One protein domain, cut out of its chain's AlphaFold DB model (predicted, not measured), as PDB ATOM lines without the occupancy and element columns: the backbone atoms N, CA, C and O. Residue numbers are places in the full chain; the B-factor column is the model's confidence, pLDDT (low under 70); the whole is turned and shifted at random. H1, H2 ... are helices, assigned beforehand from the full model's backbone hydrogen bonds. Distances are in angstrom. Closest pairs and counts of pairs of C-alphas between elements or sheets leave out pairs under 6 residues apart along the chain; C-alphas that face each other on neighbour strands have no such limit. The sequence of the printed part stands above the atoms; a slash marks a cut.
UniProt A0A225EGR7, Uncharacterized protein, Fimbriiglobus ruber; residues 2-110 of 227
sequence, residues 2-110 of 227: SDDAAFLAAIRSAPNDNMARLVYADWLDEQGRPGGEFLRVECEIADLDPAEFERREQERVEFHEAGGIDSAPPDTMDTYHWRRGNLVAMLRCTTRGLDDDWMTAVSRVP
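AT A GLANCE: This is residues 2 to 110 of the 227 residues of an uncharacterized protein of Fimbriiglobus ruber (UniProt A0A225EGR7). A body of helices with a long, open arm: H1, H2, H3 and H7 pack one on the next at shallow tilts with alternating directions, and H8 packs on H1 at a steep tilt. H4 leads away from this body, and H5 and H6 lie on the way back to H7, so that residues 50 to 82 form a loose loop that makes much of the length. The printed part has 109 residues with eight named helices, H1 to H8 in order along the chain, and no named strand; the class is all helix. The whole is loose, with a radius of gyration of the C-alphas of 17.6 A, and a rod in outline, spanning 57 by 25 by 21 A.

HOW THE PARTS SIT: H1, residues 3 to 13, and H2, residues 18 to 30, form a helical hairpin, touching at a shallow tilt of 20 degrees, opposite ways. H2 touches H1 with residues 20 to 24 alone; the closest C-alphas, those of Phe 7 and Tyr 24, are 6.0 A apart. H2 and H3, residues 36 to 46, form a second helical hairpin at 18 degrees, with the C-alphas of Ala 25 and Gly 36 closest at 3.8 A. H4, residues 50 to 65, touches no helix, but is near H5, residues 68 to 71; these two meet only through their link. H6, residues 76 to 79, touches no helix and is apart from H4. H7, residues 83 to 94, touches H3 at a shallow tilt of 26 degrees, opposite ways, with the C-alphas of Phe 38 and Thr 94 closest at 5.0 A. H4 and H7 are close but not clearly touching: the closest C-alphas, those of Phe 53 and Arg 84, are 7.8 A apart. H8, residues 100 to 106, touches H1 at a steep tilt of 66 degrees, the same way, with the C-alphas of Ile 11 and Val 106 closest at 6.6 A. In H1, H2, H3, H4, H7 and H8 every O i to N i+4 pair is within hydrogen-bond range; H5 and H6 are too short for such a pair, and each has its one O i to N i+3 pair within range.

IN THESE COORDINATES: H1 begins at C-alpha 3 (95.070, 95.751, 78.417) and is 15.5 A long from first to last C-alpha. H2 is 18.4 A long and H3 15.7 A. H4, the longest helix by residues, measures 22.9 A and ends at C-alpha 65 (73.845, 143.490, 87.118). H5 is 6.0 A, H6 4.6 A, H7 15.8 A and H8 10.0 A long; H8 ends at C-alpha 106 (94.041, 109.738, 83.462).

THE WHOLE: The two C-alphas farthest apart, those of Ser 2 and Gly 67, are 57.6 A apart. The printed part has no cut, and the links between its helices are tight. Mean pLDDT of the printed part is 77.0; residues 52 to 54, 56 to 90 and 92 to 93 are under 70.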
ATOM      1  N   SER A   2      98.972  94.153  80.861       81.31
ATOM      2  CA  SER A   2      97.507  94.070  80.874       81.31
ATOM      3  C   SER A   2      96.938  95.091  79.886       81.31
ATOM      4  O   SER A   2      97.577  96.121  79.656       81.31
ATOM      5  N   ASP A   3      95.758  94.822  79.329       86.81
ATOM      6  CA  ASP A   3      95.070  95.751  78.417       86.81
ATOM      7  C   ASP A   3      94.890  97.136  79.069       86.81
ATOM      8  O   ASP A   3      95.168  98.162  78.453       86.81
ATOM      9  N   ASP A   4      94.605  97.164  80.376       91.44
ATOM     10  CA  ASP A   4      94.575  98.368  81.219       91.44
ATOM     11  C   ASP A   4      95.856  99.216  81.130       91.44
ATOM     12  O   ASP A   4      95.813 100.428  80.926       91.44
ATOM     13  N   ALA A   5      97.027  98.579  81.231       92.56
ATOM     14  CA  ALA A   5      98.306  99.279  81.173       92.56
ATOM     15  C   ALA A   5      98.581  99.861  79.777       92.56
ATOM     16  O   ALA A   5      99.275 100.873  79.667       92.56
ATOM     17  N   ALA A   6      98.047  99.240  78.720       94.06
ATOM     18  CA  ALA A   6      98.150  99.758  77.361       94.06
ATOM     19  C   ALA A   6      97.275 101.007  77.170       94.06
ATOM     20  O   ALA A   6      97.761 101.999  76.623       94.06
ATOM     21  N   PHE A   7      96.044 101.011  77.692       95.19
ATOM     22  CA  PHE A   7      95.181 102.197  77.676       95.19
ATOM     23  C   PHE A   7      95.779 103.361  78.463       95.19
ATOM     24  O   PHE A   7      95.867 104.476  77.949       95.19
ATOM     25  N   LEU A   8      96.281 103.101  79.674       94.25
ATOM     26  CA  LEU A   8      96.952 104.122  80.481       94.25
ATOM     27  C   LEU A   8      98.192 104.683  79.772       94.25
ATOM     28  O   LEU A   8      98.445 105.884  79.827       94.25
ATOM     29  N   ALA A   9      98.964 103.844  79.075       93.75
ATOM     30  CA  ALA A   9     100.100 104.307  78.282       93.75
ATOM     31  C   ALA A   9      99.666 105.179  77.090       93.75
ATOM     32  O   ALA A   9     100.317 106.190  76.824       93.75
ATOM     33  N   ALA A  10      98.571 104.827  76.409       94.00
ATOM     34  CA  ALA A  10      98.014 105.607  75.303       94.00
ATOM     35  C   ALA A  10      97.485 106.975  75.767       94.00
ATOM     36  O   ALA A  10      97.782 107.997  75.155       94.00
ATOM     37  N   ILE A  11      96.772 107.021  76.897       93.69
ATOM     38  CA  ILE A  11      96.293 108.282  77.481       93.69
ATOM     39  C   ILE A  11      97.472 109.163  77.905       93.69
ATOM     40  O   ILE A  11      97.460 110.363  77.656       93.69
ATOM     41  N   ARG A  12      98.531 108.588  78.491       91.00
ATOM     42  CA  ARG A  12      99.732 109.356  78.865       91.00
ATOM     43  C   ARG A  12     100.491 109.904  77.660       91.00
ATOM     44  O   ARG A  12     101.064 110.985  77.761       91.00
ATOM     45  N   SER A  13     100.545 109.167  76.550       94.06
ATOM     46  CA  SER A  13     101.244 109.625  75.345       94.06
ATOM     47  C   SER A  13     100.457 110.690  74.579       94.06
ATOM     48  O   SER A  13     101.072 111.548  73.946       94.06
ATOM     49  N   ALA A  14      99.124 110.675  74.677       92.00
ATOM     50  CA  ALA A  14      98.244 111.672  74.076       92.00
ATOM     51  C   ALA A  14      97.086 112.071  75.021       92.00
ATOM     52  O   ALA A  14      95.938 111.690  74.792       92.00
ATOM     53  N   PRO A  15      97.335 112.907  76.054       87.75
ATOM     54  CA  PRO A  15      96.322 113.249  77.068       87.75
ATOM     55  C   PRO A  15      95.062 113.930  76.513       87.75
ATOM     56  O   PRO A  15      93.972 113.833  77.084       87.75
ATOM     57  N   ASN A  16      95.197 114.611  75.375       87.88
ATOM     58  CA  ASN A  16      94.111 115.334  74.713       87.88
ATOM     59  C   ASN A  16      93.378 114.500  73.652       87.88
ATOM     60  O   ASN A  16      92.436 114.996  73.045       87.88
ATOM     61  N   ASP A  17      93.767 113.240  73.437       93.06
ATOM     62  CA  ASP A  17      93.065 112.355  72.511       93.06
ATOM     63  C   ASP A  17      91.794 111.791  73.163       93.06
ATOM     64  O   ASP A  17      91.839 110.885  74.001       93.06
ATOM     65  N   ASN A  18      90.641 112.347  72.781       94.75
ATOM     66  CA  ASN A  18      89.341 111.859  73.236       94.75
ATOM     67  C   ASN A  18      89.065 110.424  72.760       94.75
ATOM     68  O   ASN A  18      88.427 109.680  73.498       94.75
ATOM     69  N   MET A  19      89.559 109.983  71.593       95.31
ATOM     70  CA  MET A  19      89.292 108.614  71.130       95.31
ATOM     71  C   MET A  19      89.905 107.579  72.069       95.31
ATOM     72  O   MET A  19      89.202 106.674  72.509       95.31
ATOM     73  N   ALA A  20      91.187 107.719  72.420       94.25
ATOM     74  CA  ALA A  20      91.855 106.779  73.324       94.25
ATOM     75  C   ALA A  20      91.142 106.676  74.686       94.25
ATOM     76  O   ALA A  20      91.028 105.593  75.260       94.25
ATOM     77  N   ARG A  21      90.620 107.804  75.178       95.69
ATOM     78  CA  ARG A  21      89.876 107.896  76.440       95.69
ATOM     79  C   ARG A  21      88.497 107.258  76.364       95.69
ATOM     80  O   ARG A  21      88.130 106.539  77.285       95.69
ATOM     81  N   LEU A  22      87.754 107.493  75.284       96.81
ATOM     82  CA  LEU A  22      86.427 106.909  75.083       96.81
ATOM     83  C   LEU A  22      86.510 105.392  74.886       96.81
ATOM     84  O   LEU A  22      85.741 104.665  75.502       96.81
ATOM     85  N   VAL A  23      87.504 104.902  74.137       96.69
ATOM     86  CA  VAL A  23      87.744 103.454  74.007       96.69
ATOM     87  C   VAL A  23      88.099 102.834  75.361       96.69
ATOM     88  O   VAL A  23      87.614 101.755  75.691       96.69
ATOM     89  N   TYR A  24      88.916 103.510  76.180       96.62
ATOM     90  CA  TYR A  24      89.203 103.025  77.530       96.62
ATOM     91  C   TYR A  24      87.965 103.058  78.437       96.62
ATOM     92  O   TYR A  24      87.778 102.141  79.232       96.62
ATOM     93  N   ALA A  25      87.102 104.068  78.299       96.50
ATOM     94  CA  ALA A  25      85.842 104.149  79.029       96.50
ATOM     95  C   ALA A  25      84.914 102.970  78.706       96.50
ATOM     96  O   ALA A  25      84.390 102.344  79.625       96.50
ATOM     97  N   ASP A  26      84.769 102.633  77.423       97.50
ATOM     98  CA  ASP A  26      83.985 101.474  76.986       97.50
ATOM     99  C   ASP A  26      84.575 100.171  77.544       97.50
ATOM    100  O   ASP A  26      83.851  99.345  78.100       97.50
ATOM    101  N   TRP A  27      85.902 100.021  77.500       97.06
ATOM    102  CA  TRP A  27      86.574  98.861  78.085       97.06
ATOM    103  C   TRP A  27      86.362  98.758  79.605       97.06
ATOM    104  O   TRP A  27      86.134  97.663  80.116       97.06
ATOM    105  N   LEU A  28      86.411  99.868  80.352       95.19
ATOM    106  CA  LEU A  28      86.151  99.865  81.798       95.19
ATOM    107  C   LEU A  28      84.738  99.365  82.109       95.19
ATOM    108  O   LEU A  28      84.583  98.516  82.991       95.19
ATOM    109  N   ASP A  29      83.743  99.826  81.351       94.75
ATOM    110  CA  ASP A  29      82.355  99.395  81.510       94.75
ATOM    111  C   ASP A  29      82.195  97.896  81.206       94.75
ATOM    112  O   ASP A  29      81.549  97.177  81.971       94.75
ATOM    113  N   GLU A  30      82.847  97.390  80.152       96.00
ATOM    114  CA  GLU A  30      82.868  95.957  79.819       96.00
ATOM    115  C   GLU A  30      83.491  95.099  80.929       96.00
ATOM    116  O   GLU A  30      83.043  93.979  81.181       96.00
ATOM    117  N   GLN A  31      84.509  95.619  81.621       94.44
ATOM    118  CA  GLN A  31      85.127  94.946  82.767       94.44
ATOM    119  C   GLN A  31      84.347  95.139  84.080       94.44
ATOM    120  O   GLN A  31      84.770  94.620  85.118       94.44
ATOM    121  N   GLY A  32      83.245  95.899  84.076       91.31
ATOM    122  CA  GLY A  32      82.506  96.270  85.286       91.31
ATOM    123  C   GLY A  32      83.333  97.118  86.259       91.31
ATOM    124  O   GLY A  32      83.117  97.063  87.472       91.31
ATOM    125  N   ARG A  33      84.322  97.860  85.749       91.25
ATOM    126  CA  ARG A  33      85.195  98.736  86.533       91.25
ATOM    127  C   ARG A  33      84.660 100.170  86.507       91.25
ATOM    128  O   ARG A  33      84.244 100.644  85.456       91.25
ATOM    129  N   PRO A  34      84.704 100.892  87.637       87.69
ATOM    130  CA  PRO A  34      84.300 102.291  87.662       87.69
ATOM    131  C   PRO A  34      85.315 103.163  86.902       87.69
ATOM    132  O   PRO A  34      86.482 102.794  86.767       87.69
ATOM    133  N   GLY A  35      84.875 104.333  86.431       88.81
ATOM    134  CA  GLY A  35      85.734 105.335  85.780       88.81
ATOM    135  C   GLY A  35      85.391 105.635  84.317       88.81
ATOM    136  O   GLY A  35      85.827 106.664  83.803       88.81
ATOM    137  N   GLY A  36      84.567 104.810  83.660       92.69
ATOM    138  CA  GLY A  36      84.113 105.073  82.290       92.69
ATOM    139  C   GLY A  36      83.343 106.393  82.166       92.69
ATOM    140  O   GLY A  36      83.654 107.228  81.320       92.69
ATOM    141  N   GLU A  37      82.389 106.638  83.067       89.44
ATOM    142  CA  GLU A  37      81.624 107.893  83.109       89.44
ATOM    143  C   GLU A  37      82.521 109.122  83.334       89.44
ATOM    144  O   GLU A  37      82.374 110.124  82.638       89.44
ATOM    145  N   PHE A  38      83.517 109.019  84.221       89.88
ATOM    146  CA  PHE A  38      84.489 110.089  84.473       89.88
ATOM    147  C   PHE A  38      85.240 110.498  83.201       89.88
ATOM    148  O   PHE A  38      85.324 111.683  82.872       89.88
ATOM    149  N   LEU A  39      85.745 109.517  82.444       92.19
ATOM    150  CA  LEU A  39      86.466 109.773  81.197       92.19
ATOM    151  C   LEU A  39      85.575 110.425  80.134       92.19
ATOM    152  O   LEU A  39      86.041 111.316  79.421       92.19
ATOM    153  N   ARG A  40      84.305 110.013  80.034       92.81
ATOM    154  CA  ARG A  40      83.339 110.613  79.098       92.81
ATOM    155  C   ARG A  40      83.054 112.066  79.455       92.81
ATOM    156  O   ARG A  40      83.161 112.924  78.584       92.81
ATOM    157  N   VAL A  41      82.812 112.359  80.732       86.06
ATOM    158  CA  VAL A  41      82.586 113.733  81.195       86.06
ATOM    159  C   VAL A  41      83.819 114.615  80.953       86.06
ATOM    160  O   VAL A  41      83.670 115.741  80.483       86.06
ATOM    161  N   GLU A  42      85.046 114.128  81.180       87.00
ATOM    162  CA  GLU A  42      86.258 114.893  80.828       87.00
ATOM    163  C   GLU A  42      86.392 115.170  79.322       87.00
ATOM    164  O   GLU A  42      86.907 116.225  78.933       87.00
ATOM    165  N   CYS A  43      85.970 114.235  78.466       90.50
ATOM    166  CA  CYS A  43      85.952 114.448  77.018       90.50
ATOM    167  C   CYS A  43      84.918 115.515  76.648       90.50
ATOM    168  O   CYS A  43      85.258 116.465  75.947       90.50
ATOM    169  N   GLU A  44      83.707 115.426  77.201       87.19
ATOM    170  CA  GLU A  44      82.652 116.413  76.975       87.19
ATOM    171  C   GLU A  44      83.051 117.818  77.438       87.19
ATOM    172  O   GLU A  44      82.772 118.786  76.738       87.19
ATOM    173  N   ILE A  45      83.741 117.950  78.579       80.44
ATOM    174  CA  ILE A  45      84.253 119.243  79.067       80.44
ATOM    175  C   ILE A  45      85.295 119.834  78.113       80.44
ATOM    176  O   ILE A  45      85.354 121.057  77.958       80.44
ATOM    177  N   ALA A  46      86.138 118.992  77.517       83.31
ATOM    178  CA  ALA A  46      87.192 119.434  76.610       83.31
ATOM    179  C   ALA A  46      86.684 119.783  75.209       83.31
ATOM    180  O   ALA A  46      87.309 120.599  74.539       83.31
ATOM    181  N   ASP A  47      85.553 119.210  74.793       84.94
ATOM    182  CA  ASP A  47      84.888 119.553  73.532       84.94
ATOM    183  C   ASP A  47      84.119 120.886  73.606       84.94
ATOM    184  O   ASP A  47      83.612 121.368  72.592       84.94
ATOM    185  N   LEU A  48      84.019 121.507  74.788       78.81
ATOM    186  CA  LEU A  48      83.425 122.837  74.933       78.81
ATOM    187  C   LEU A  48      84.372 123.919  74.408       78.81
ATOM    188  O   LEU A  48      85.513 124.014  74.859       78.81
ATOM    189  N   ASP A  49      83.862 124.788  73.532       74.56
ATOM    190  CA  ASP A  49      84.587 125.960  73.037       74.56
ATOM    191  C   ASP A  49      84.819 126.976  74.179       74.56
ATOM    192  O   ASP A  49      83.852 127.528  74.724       74.56
ATOM    193  N   PRO A  50      86.082 127.274  74.550       70.44
ATOM    194  CA  PRO A  50      86.392 128.282  75.562       70.44
ATOM    195  C   PRO A  50      85.818 129.672  75.241       70.44
ATOM    196  O   PRO A  50      85.441 130.404  76.153       70.44
ATOM    197  N   ALA A  51      85.699 130.035  73.959       72.88
ATOM    198  CA  ALA A  51      85.173 131.336  73.544       72.88
ATOM    199  C   ALA A  51      83.641 131.420  73.639       72.88
ATOM    200  O   ALA A  51      83.073 132.494  73.854       72.88
ATOM    201  N   GLU A  52      82.940 130.297  73.476       69.44
ATOM    202  CA  GLU A  52      81.513 130.216  73.793       69.44
ATOM    203  C   GLU A  52      81.301 130.402  75.298       69.44
ATOM    204  O   GLU A  52      80.421 131.154  75.714       69.44
ATOM    205  N   PHE A  53      82.161 129.786  76.110       64.56
ATOM    206  CA  PHE A  53      82.106 129.886  77.563       64.56
ATOM    207  C   PHE A  53      82.289 131.319  78.084       64.56
ATOM    208  O   PHE A  53      81.434 131.802  78.826       64.56
ATOM    209  N   GLU A  54      83.357 132.016  77.680       66.44
ATOM    210  CA  GLU A  54      83.629 133.392  78.133       66.44
ATOM    211  C   GLU A  54      82.477 134.349  77.805       66.44
ATOM    212  O   GLU A  54      82.100 135.186  78.626       66.44
ATOM    213  N   ARG A  55      81.865 134.182  76.629       70.50
ATOM    214  CA  ARG A  55      80.716 134.982  76.195       70.50
ATOM    215  C   ARG A  55      79.488 134.746  77.073       70.50
ATOM    216  O   ARG A  55      78.842 135.700  77.487       70.50
ATOM    217  N   ARG A  56      79.185 133.484  77.393       65.81
ATOM    218  CA  ARG A  56      78.063 133.123  78.279       65.81
ATOM    219  C   ARG A  56      78.271 133.625  79.706       65.81
ATOM    220  O   ARG A  56      77.314 134.052  80.348       65.81
ATOM    221  N   GLU A  57      79.510 133.603  80.193       60.97
ATOM    222  CA  GLU A  57      79.862 134.168  81.497       60.97
ATOM    223  C   GLU A  57      79.664 135.688  81.536       60.97
ATOM    224  O   GLU A  57      79.114 136.201  82.509       60.97
ATOM    225  N   GLN A  58      80.040 136.399  80.472       65.06
ATOM    226  CA  GLN A  58      79.784 137.837  80.342       65.06
ATOM    227  C   GLN A  58      78.283 138.147  80.295       65.06
ATOM    228  O   GLN A  58      77.815 138.969  81.079       65.06
ATOM    229  N   GLU A  59      77.513 137.423  79.473       67.25
ATOM    230  CA  GLU A  59      76.046 137.546  79.409       67.25
ATOM    231  C   GLU A  59      75.397 137.350  80.795       67.25
ATOM    232  O   GLU A  59      74.446 138.045  81.151       67.25
ATOM    233  N   ARG A  60      75.920 136.424  81.613       62.25
ATOM    234  CA  ARG A  60      75.449 136.188  82.986       62.25
ATOM    235  C   ARG A  60      75.750 137.360  83.918       62.25
ATOM    236  O   ARG A  60      74.882 137.724  84.709       62.25
ATOM    237  N   VAL A  61      76.966 137.906  83.871       61.59
ATOM    238  CA  VAL A  61      77.355 139.063  84.696       61.59
ATOM    239  C   VAL A  61      76.464 140.255  84.362       61.59
ATOM    240  O   VAL A  61      75.874 140.838  85.266       61.59
ATOM    241  N   GLU A  62      76.270 140.537  83.074       64.56
ATOM    242  CA  GLU A  62      75.378 141.602  82.607       64.56
ATOM    243  C   GLU A  62      73.921 141.371  83.047       64.56
ATOM    244  O   GLU A  62      73.265 142.290  83.536       64.56
ATOM    245  N   PHE A  63      73.416 140.133  82.951       60.84
ATOM    246  CA  PHE A  63      72.073 139.767  83.420       60.84
ATOM    247  C   PHE A  63      71.906 139.945  84.938       60.84
ATOM    248  O   PHE A  63      70.874 140.424  85.412       60.84
ATOM    249  N   HIS A  64      72.926 139.580  85.715       59.44
ATOM    250  CA  HIS A  64      72.925 139.749  87.165       59.44
ATOM    251  C   HIS A  64      72.934 141.233  87.558       59.44
ATOM    252  O   HIS A  64      72.149 141.647  88.413       59.44
ATOM    253  N   GLU A  65      73.765 142.042  86.898       59.06
ATOM    254  CA  GLU A  65      73.845 143.490  87.118       59.06
ATOM    255  C   GLU A  65      72.556 144.230  86.715       59.06
ATOM    256  O   GLU A  65      72.228 145.259  87.305       59.06
ATOM    257  N   ALA A  66      71.778 143.689  85.771       63.22
ATOM    258  CA  ALA A  66      70.524 144.276  85.295       63.22
ATOM    259  C   ALA A  66      69.303 144.080  86.225       63.22
ATOM    260  O   ALA A  66      68.226 144.590  85.911       63.22
ATOM    261  N   GLY A  67      69.439 143.388  87.365       59.19
ATOM    262  CA  GLY A  67      68.355 143.232  88.353       59.19
ATOM    263  C   GLY A  67      68.001 141.792  88.741       59.19
ATOM    264  O   GLY A  67      67.114 141.593  89.569       59.19
ATOM    265  N   GLY A  68      68.704 140.789  88.208       55.47
ATOM    266  CA  GLY A  68      68.683 139.416  88.724       55.47
ATOM    267  C   GLY A  68      67.352 138.651  88.599       55.47
ATOM    268  O   GLY A  68      66.481 138.989  87.795       55.47
ATOM    269  N   ILE A  69      67.232 137.578  89.398       46.56
ATOM    270  CA  ILE A  69      66.191 136.520  89.370       46.56
ATOM    271  C   ILE A  69      64.744 137.037  89.275       46.56
ATOM    272  O   ILE A  69      63.922 136.385  88.638       46.56
ATOM    273  N   ASP A  70      64.437 138.213  89.830       50.66
ATOM    274  CA  ASP A  70      63.086 138.802  89.812       50.66
ATOM    275  C   ASP A  70      62.622 139.251  88.413       50.66
ATOM    276  O   ASP A  70      61.431 139.464  88.185       50.66
ATOM    277  N   SER A  71      63.553 139.391  87.466       53.16
ATOM    278  CA  SER A  71      63.287 139.788  86.077       53.16
ATOM    279  C   SER A  71      63.416 138.637  85.072       53.16
ATOM    280  O   SER A  71      63.210 138.829  83.871       53.16
ATOM    281  N   ALA A  72      63.732 137.434  85.555       51.44
ATOM    282  CA  ALA A  72      63.954 136.264  84.725       51.44
ATOM    283  C   ALA A  72      62.605 135.660  84.263       51.44
ATOM    284  O   ALA A  72      61.731 135.410  85.098       51.44
ATOM    285  N   PRO A  73      62.391 135.409  82.954       51.62
ATOM    286  CA  PRO A  73      61.235 134.651  82.474       51.62
ATOM    287  C   PRO A  73      61.094 133.312  83.229       51.62
ATOM    288  O   PRO A  73      62.115 132.683  83.492       51.62
ATOM    289  N   PRO A  74      59.889 132.836  83.596       48.81
ATOM    290  CA  PRO A  74      59.702 131.650  84.455       48.81
ATOM    291  C   PRO A  74      60.381 130.358  83.960       48.81
ATOM    292  O   PRO A  74      60.641 129.445  84.736       48.81
ATOM    293  N   ASP A  75      60.658 130.293  82.665       51.97
ATOM    294  CA  ASP A  75      61.311 129.230  81.905       51.97
ATOM    295  C   ASP A  75      62.845 129.373  81.813       51.97
ATOM    296  O   ASP A  75      63.540 128.448  81.385       51.97
ATOM    297  N   THR A  76      63.420 130.488  82.276       49.59
ATOM    298  CA  THR A  76      64.879 130.703  82.257       49.59
ATOM    299  C   THR A  76      65.656 129.776  83.173       49.59
ATOM    300  O   THR A  76      66.795 129.463  82.836       49.59
ATOM    301  N   MET A  77      65.063 129.268  84.259       41.47
ATOM    302  CA  MET A  77      65.723 128.270  85.114       41.47
ATOM    303  C   MET A  77      66.078 126.999  84.318       41.47
ATOM    304  O   MET A  77      67.137 126.420  84.537       41.47
ATOM    305  N   ASP A  78      65.239 126.625  83.340       41.94
ATOM    306  CA  ASP A  78      65.471 125.494  82.432       41.94
ATOM    307  C   ASP A  78      66.279 125.866  81.179       41.94
ATOM    308  O   ASP A  78      66.838 125.002  80.508       41.94
ATOM    309  N   THR A  79      66.380 127.152  80.837       44.06
ATOM    310  CA  THR A  79      67.149 127.588  79.656       44.06
ATOM    311  C   THR A  79      68.611 127.900  79.999       44.06
ATOM    312  O   THR A  79      69.486 127.787  79.143       44.06
ATOM    313  N   TYR A  80      68.898 128.227  81.264       47.62
ATOM    314  CA  TYR A  80      70.243 128.455  81.801       47.62
ATOM    315  C   TYR A  80      70.951 127.170  82.246       47.62
ATOM    316  O   TYR A  80      71.903 127.243  83.026       47.62
ATOM    317  N   HIS A  81      70.530 125.995  81.755       48.19
ATOM    318  CA  HIS A  81      71.223 124.730  82.012       48.19
ATOM    319  C   HIS A  81      72.665 124.799  81.493       48.19
ATOM    320  O   HIS A  81      73.005 124.558  80.338       48.19
ATOM    321  N   TRP A  82      73.514 125.188  82.429       60.28
ATOM    322  CA  TRP A  82      74.946 125.367  82.400       60.28
ATOM    323  C   TRP A  82      75.627 124.094  81.914       60.28
ATOM    324  O   TRP A  82      75.934 123.227  82.721       60.28
ATOM    325  N   ARG A  83      75.875 123.948  80.607       60.62
ATOM    326  CA  ARG A  83      76.511 122.728  80.081       60.62
ATOM    327  C   ARG A  83      77.873 122.497  80.734       60.62
ATOM    328  O   ARG A  83      78.117 121.408  81.236       60.62
ATOM    329  N   ARG A  84      78.727 123.528  80.829       60.69
ATOM    330  CA  ARG A  84      80.083 123.359  81.375       60.69
ATOM    331  C   ARG A  84      80.099 122.915  82.819       60.69
ATOM    332  O   ARG A  84      80.851 122.001  83.113       60.69
ATOM    333  N   GLY A  85      79.346 123.520  83.729       59.84
ATOM    334  CA  GLY A  85      79.419 123.066  85.119       59.84
ATOM    335  C   GLY A  85      78.231 122.286  85.639       59.84
ATOM    336  O   GLY A  85      78.326 121.859  86.780       59.84
ATOM    337  N   ASN A  86      77.225 121.963  84.818       64.12
ATOM    338  CA  ASN A  86      76.627 120.633  84.935       64.12
ATOM    339  C   ASN A  86      77.712 119.598  84.683       64.12
ATOM    340  O   ASN A  86      77.898 118.746  85.533       64.12
ATOM    341  N   LEU A  87      78.508 119.717  83.614       64.69
ATOM    342  CA  LEU A  87      79.591 118.767  83.366       64.69
ATOM    343  C   LEU A  87      80.668 118.793  84.461       64.69
ATOM    344  O   LEU A  87      81.091 117.735  84.891       64.69
ATOM    345  N   VAL A  88      81.063 119.948  85.011       66.88
ATOM    346  CA  VAL A  88      81.960 120.010  86.190       66.88
ATOM    347  C   VAL A  88      81.298 119.405  87.435       66.88
ATOM    348  O   VAL A  88      81.957 118.700  88.200       66.88
ATOM    349  N   ALA A  89      80.001 119.638  87.660       64.69
ATOM    350  CA  ALA A  89      79.280 119.004  88.763       64.69
ATOM    351  C   ALA A  89      79.158 117.483  88.575       64.69
ATOM    352  O   ALA A  89      79.334 116.742  89.540       64.69
ATOM    353  N   MET A  90      78.927 117.016  87.347       67.62
ATOM    354  CA  MET A  90      78.926 115.606  86.971       67.62
ATOM    355  C   MET A  90      80.318 115.007  87.121       67.62
ATOM    356  O   MET A  90      80.436 113.943  87.709       67.62
ATOM    357  N   LEU A  91      81.376 115.706  86.702       71.31
ATOM    358  CA  LEU A  91      82.758 115.249  86.837       71.31
ATOM    359  C   LEU A  91      83.056 114.942  88.306       71.31
ATOM    360  O   LEU A  91      83.555 113.869  88.627       71.31
ATOM    361  N   ARG A  92      82.624 115.824  89.214       67.50
ATOM    362  CA  ARG A  92      82.679 115.576  90.659       67.50
ATOM    363  C   ARG A  92      81.859 114.354  91.089       67.50
ATOM    364  O   ARG A  92      82.319 113.578  91.916       67.50
ATOM    365  N   CYS A  93      80.644 114.166  90.579       69.44
ATOM    366  CA  CYS A  93      79.859 112.967  90.897       69.44
ATOM    367  C   CYS A  93      80.558 111.686  90.418       69.44
ATOM    368  O   CYS A  93      80.542 110.684  91.127       69.44
ATOM    369  N   THR A  94      81.216 111.732  89.260       76.69
ATOM    370  CA  THR A  94      81.912 110.580  88.676       76.69
ATOM    371  C   THR A  94      83.227 110.238  89.368       76.69
ATOM    372  O   THR A  94      83.690 109.112  89.230       76.69
ATOM    373  N   THR A  95      83.818 111.150  90.152       75.94
ATOM    374  CA  THR A  95      85.035 110.854  90.931       75.94
ATOM    375  C   THR A  95      84.745 110.018  92.181       75.94
ATOM    376  O   THR A  95      85.669 109.514  92.820       75.94
ATOM    377  N   ARG A  96      83.471 109.854  92.562       72.50
ATOM    378  CA  ARG A  96      83.065 109.115  93.765       72.50
ATOM    379  C   ARG A  96      83.531 107.660  93.703       72.50
ATOM    380  O   ARG A  96      83.129 106.895  92.834       72.50
ATOM    381  N   GLY A  97      84.345 107.263  94.680       72.31
ATOM    382  CA  GLY A  97      84.848 105.891  94.794       72.31
ATOM    383  C   GLY A  97      85.950 105.527  93.797       72.31
ATOM    384  O   GLY A  97      86.351 104.363  93.767       72.31
ATOM    385  N   LEU A  98      86.449 106.492  93.017       82.56
ATOM    386  CA  LEU A  98      87.634 106.307  92.190       82.56
ATOM    387  C   LEU A  98      88.906 106.429  93.029       82.56
ATOM    388  O   LEU A  98      88.942 107.105  94.056       82.56
ATOM    389  N   ASP A  99      89.948 105.741  92.581       85.31
ATOM    390  CA  ASP A  99      91.271 105.785  93.190       85.31
ATOM    391  C   ASP A  99      92.036 107.048  92.744       85.31
ATOM    392  O   ASP A  99      92.041 107.384  91.556       85.31
ATOM    393  N   ASP A 100      92.670 107.748  93.690       81.88
ATOM    394  CA  ASP A 100      93.376 109.015  93.431       81.88
ATOM    395  C   ASP A 100      94.573 108.824  92.482       81.88
ATOM    396  O   ASP A 100      94.805 109.671  91.613       81.88
ATOM    397  N   ASP A 101      95.309 107.709  92.591       86.25
ATOM    398  CA  ASP A 101      96.454 107.422  91.714       86.25
ATOM    399  C   ASP A 101      95.974 107.125  90.288       86.25
ATOM    400  O   ASP A 101      96.567 107.593  89.308       86.25
ATOM    401  N   TRP A 102      94.864 106.392  90.154       90.81
ATOM    402  CA  TRP A 102      94.216 106.176  88.863       90.81
ATOM    403  C   TRP A 102      93.744 107.494  88.244       90.81
ATOM    404  O   TRP A 102      94.098 107.773  87.098       90.81
ATOM    405  N   MET A 103      93.019 108.337  88.992       88.50
ATOM    406  CA  MET A 103      92.552 109.641  88.497       88.50
ATOM    407  C   MET A 103      93.725 110.527  88.079       88.50
ATOM    408  O   MET A 103      93.675 111.147  87.020       88.50
ATOM    409  N   THR A 104      94.813 110.523  88.852       86.69
ATOM    410  CA  THR A 104      96.040 111.267  88.530       86.69
ATOM    411  C   THR A 104      96.652 110.793  87.214       86.69
ATOM    412  O   THR A 104      97.188 111.591  86.448       86.69
ATOM    413  N   ALA A 105      96.562 109.494  86.918       88.00
ATOM    414  CA  ALA A 105      97.094 108.932  85.684       88.00
ATOM    415  C   ALA A 105      96.256 109.263  84.440       88.00
ATOM    416  O   ALA A 105      96.804 109.207  83.335       88.00
ATOM    417  N   VAL A 106      94.958 109.556  84.597       89.94
ATOM    418  CA  VAL A 106      94.041 109.738  83.462       89.94
ATOM    419  C   VAL A 106      93.491 111.148  83.299       89.94
ATOM    420  O   VAL A 106      93.088 111.467  82.187       89.94
ATOM    421  N   SER A 107      93.450 111.980  84.340       86.69
ATOM    422  CA  SER A 107      92.754 113.272  84.304       86.69
ATOM    423  C   SER A 107      93.524 114.353  83.539       86.69
ATOM    424  O   SER A 107      94.755 114.363  83.510       86.69
ATOM    425  N   ARG A 108      92.796 115.284  82.904       84.06
ATOM    426  CA  ARG A 108      93.378 116.508  82.308       84.06
ATOM    427  C   ARG A 108      93.623 117.596  83.338       84.06
ATOM    428  O   ARG A 108      94.473 118.458  83.126       84.06
ATOM    429  N   VAL A 109      92.836 117.587  84.405       73.06
ATOM    430  CA  VAL A 109      92.880 118.576  85.477       73.06
ATOM    431  C   VAL A 109      93.652 117.961  86.645       73.06
ATOM    432  O   VAL A 109      93.461 116.781  86.937       73.06
ATOM    433  N   PRO A 110      94.531 118.708  87.335       74.56
ATOM    434  CA  PRO A 110      95.177 118.195  88.536       74.56
ATOM    435  C   PRO A 110      94.135 117.657  89.524       74.56
ATOM    436  O   PRO A 110      93.155 118.339  89.835       74.56
TER     437      PRO A 110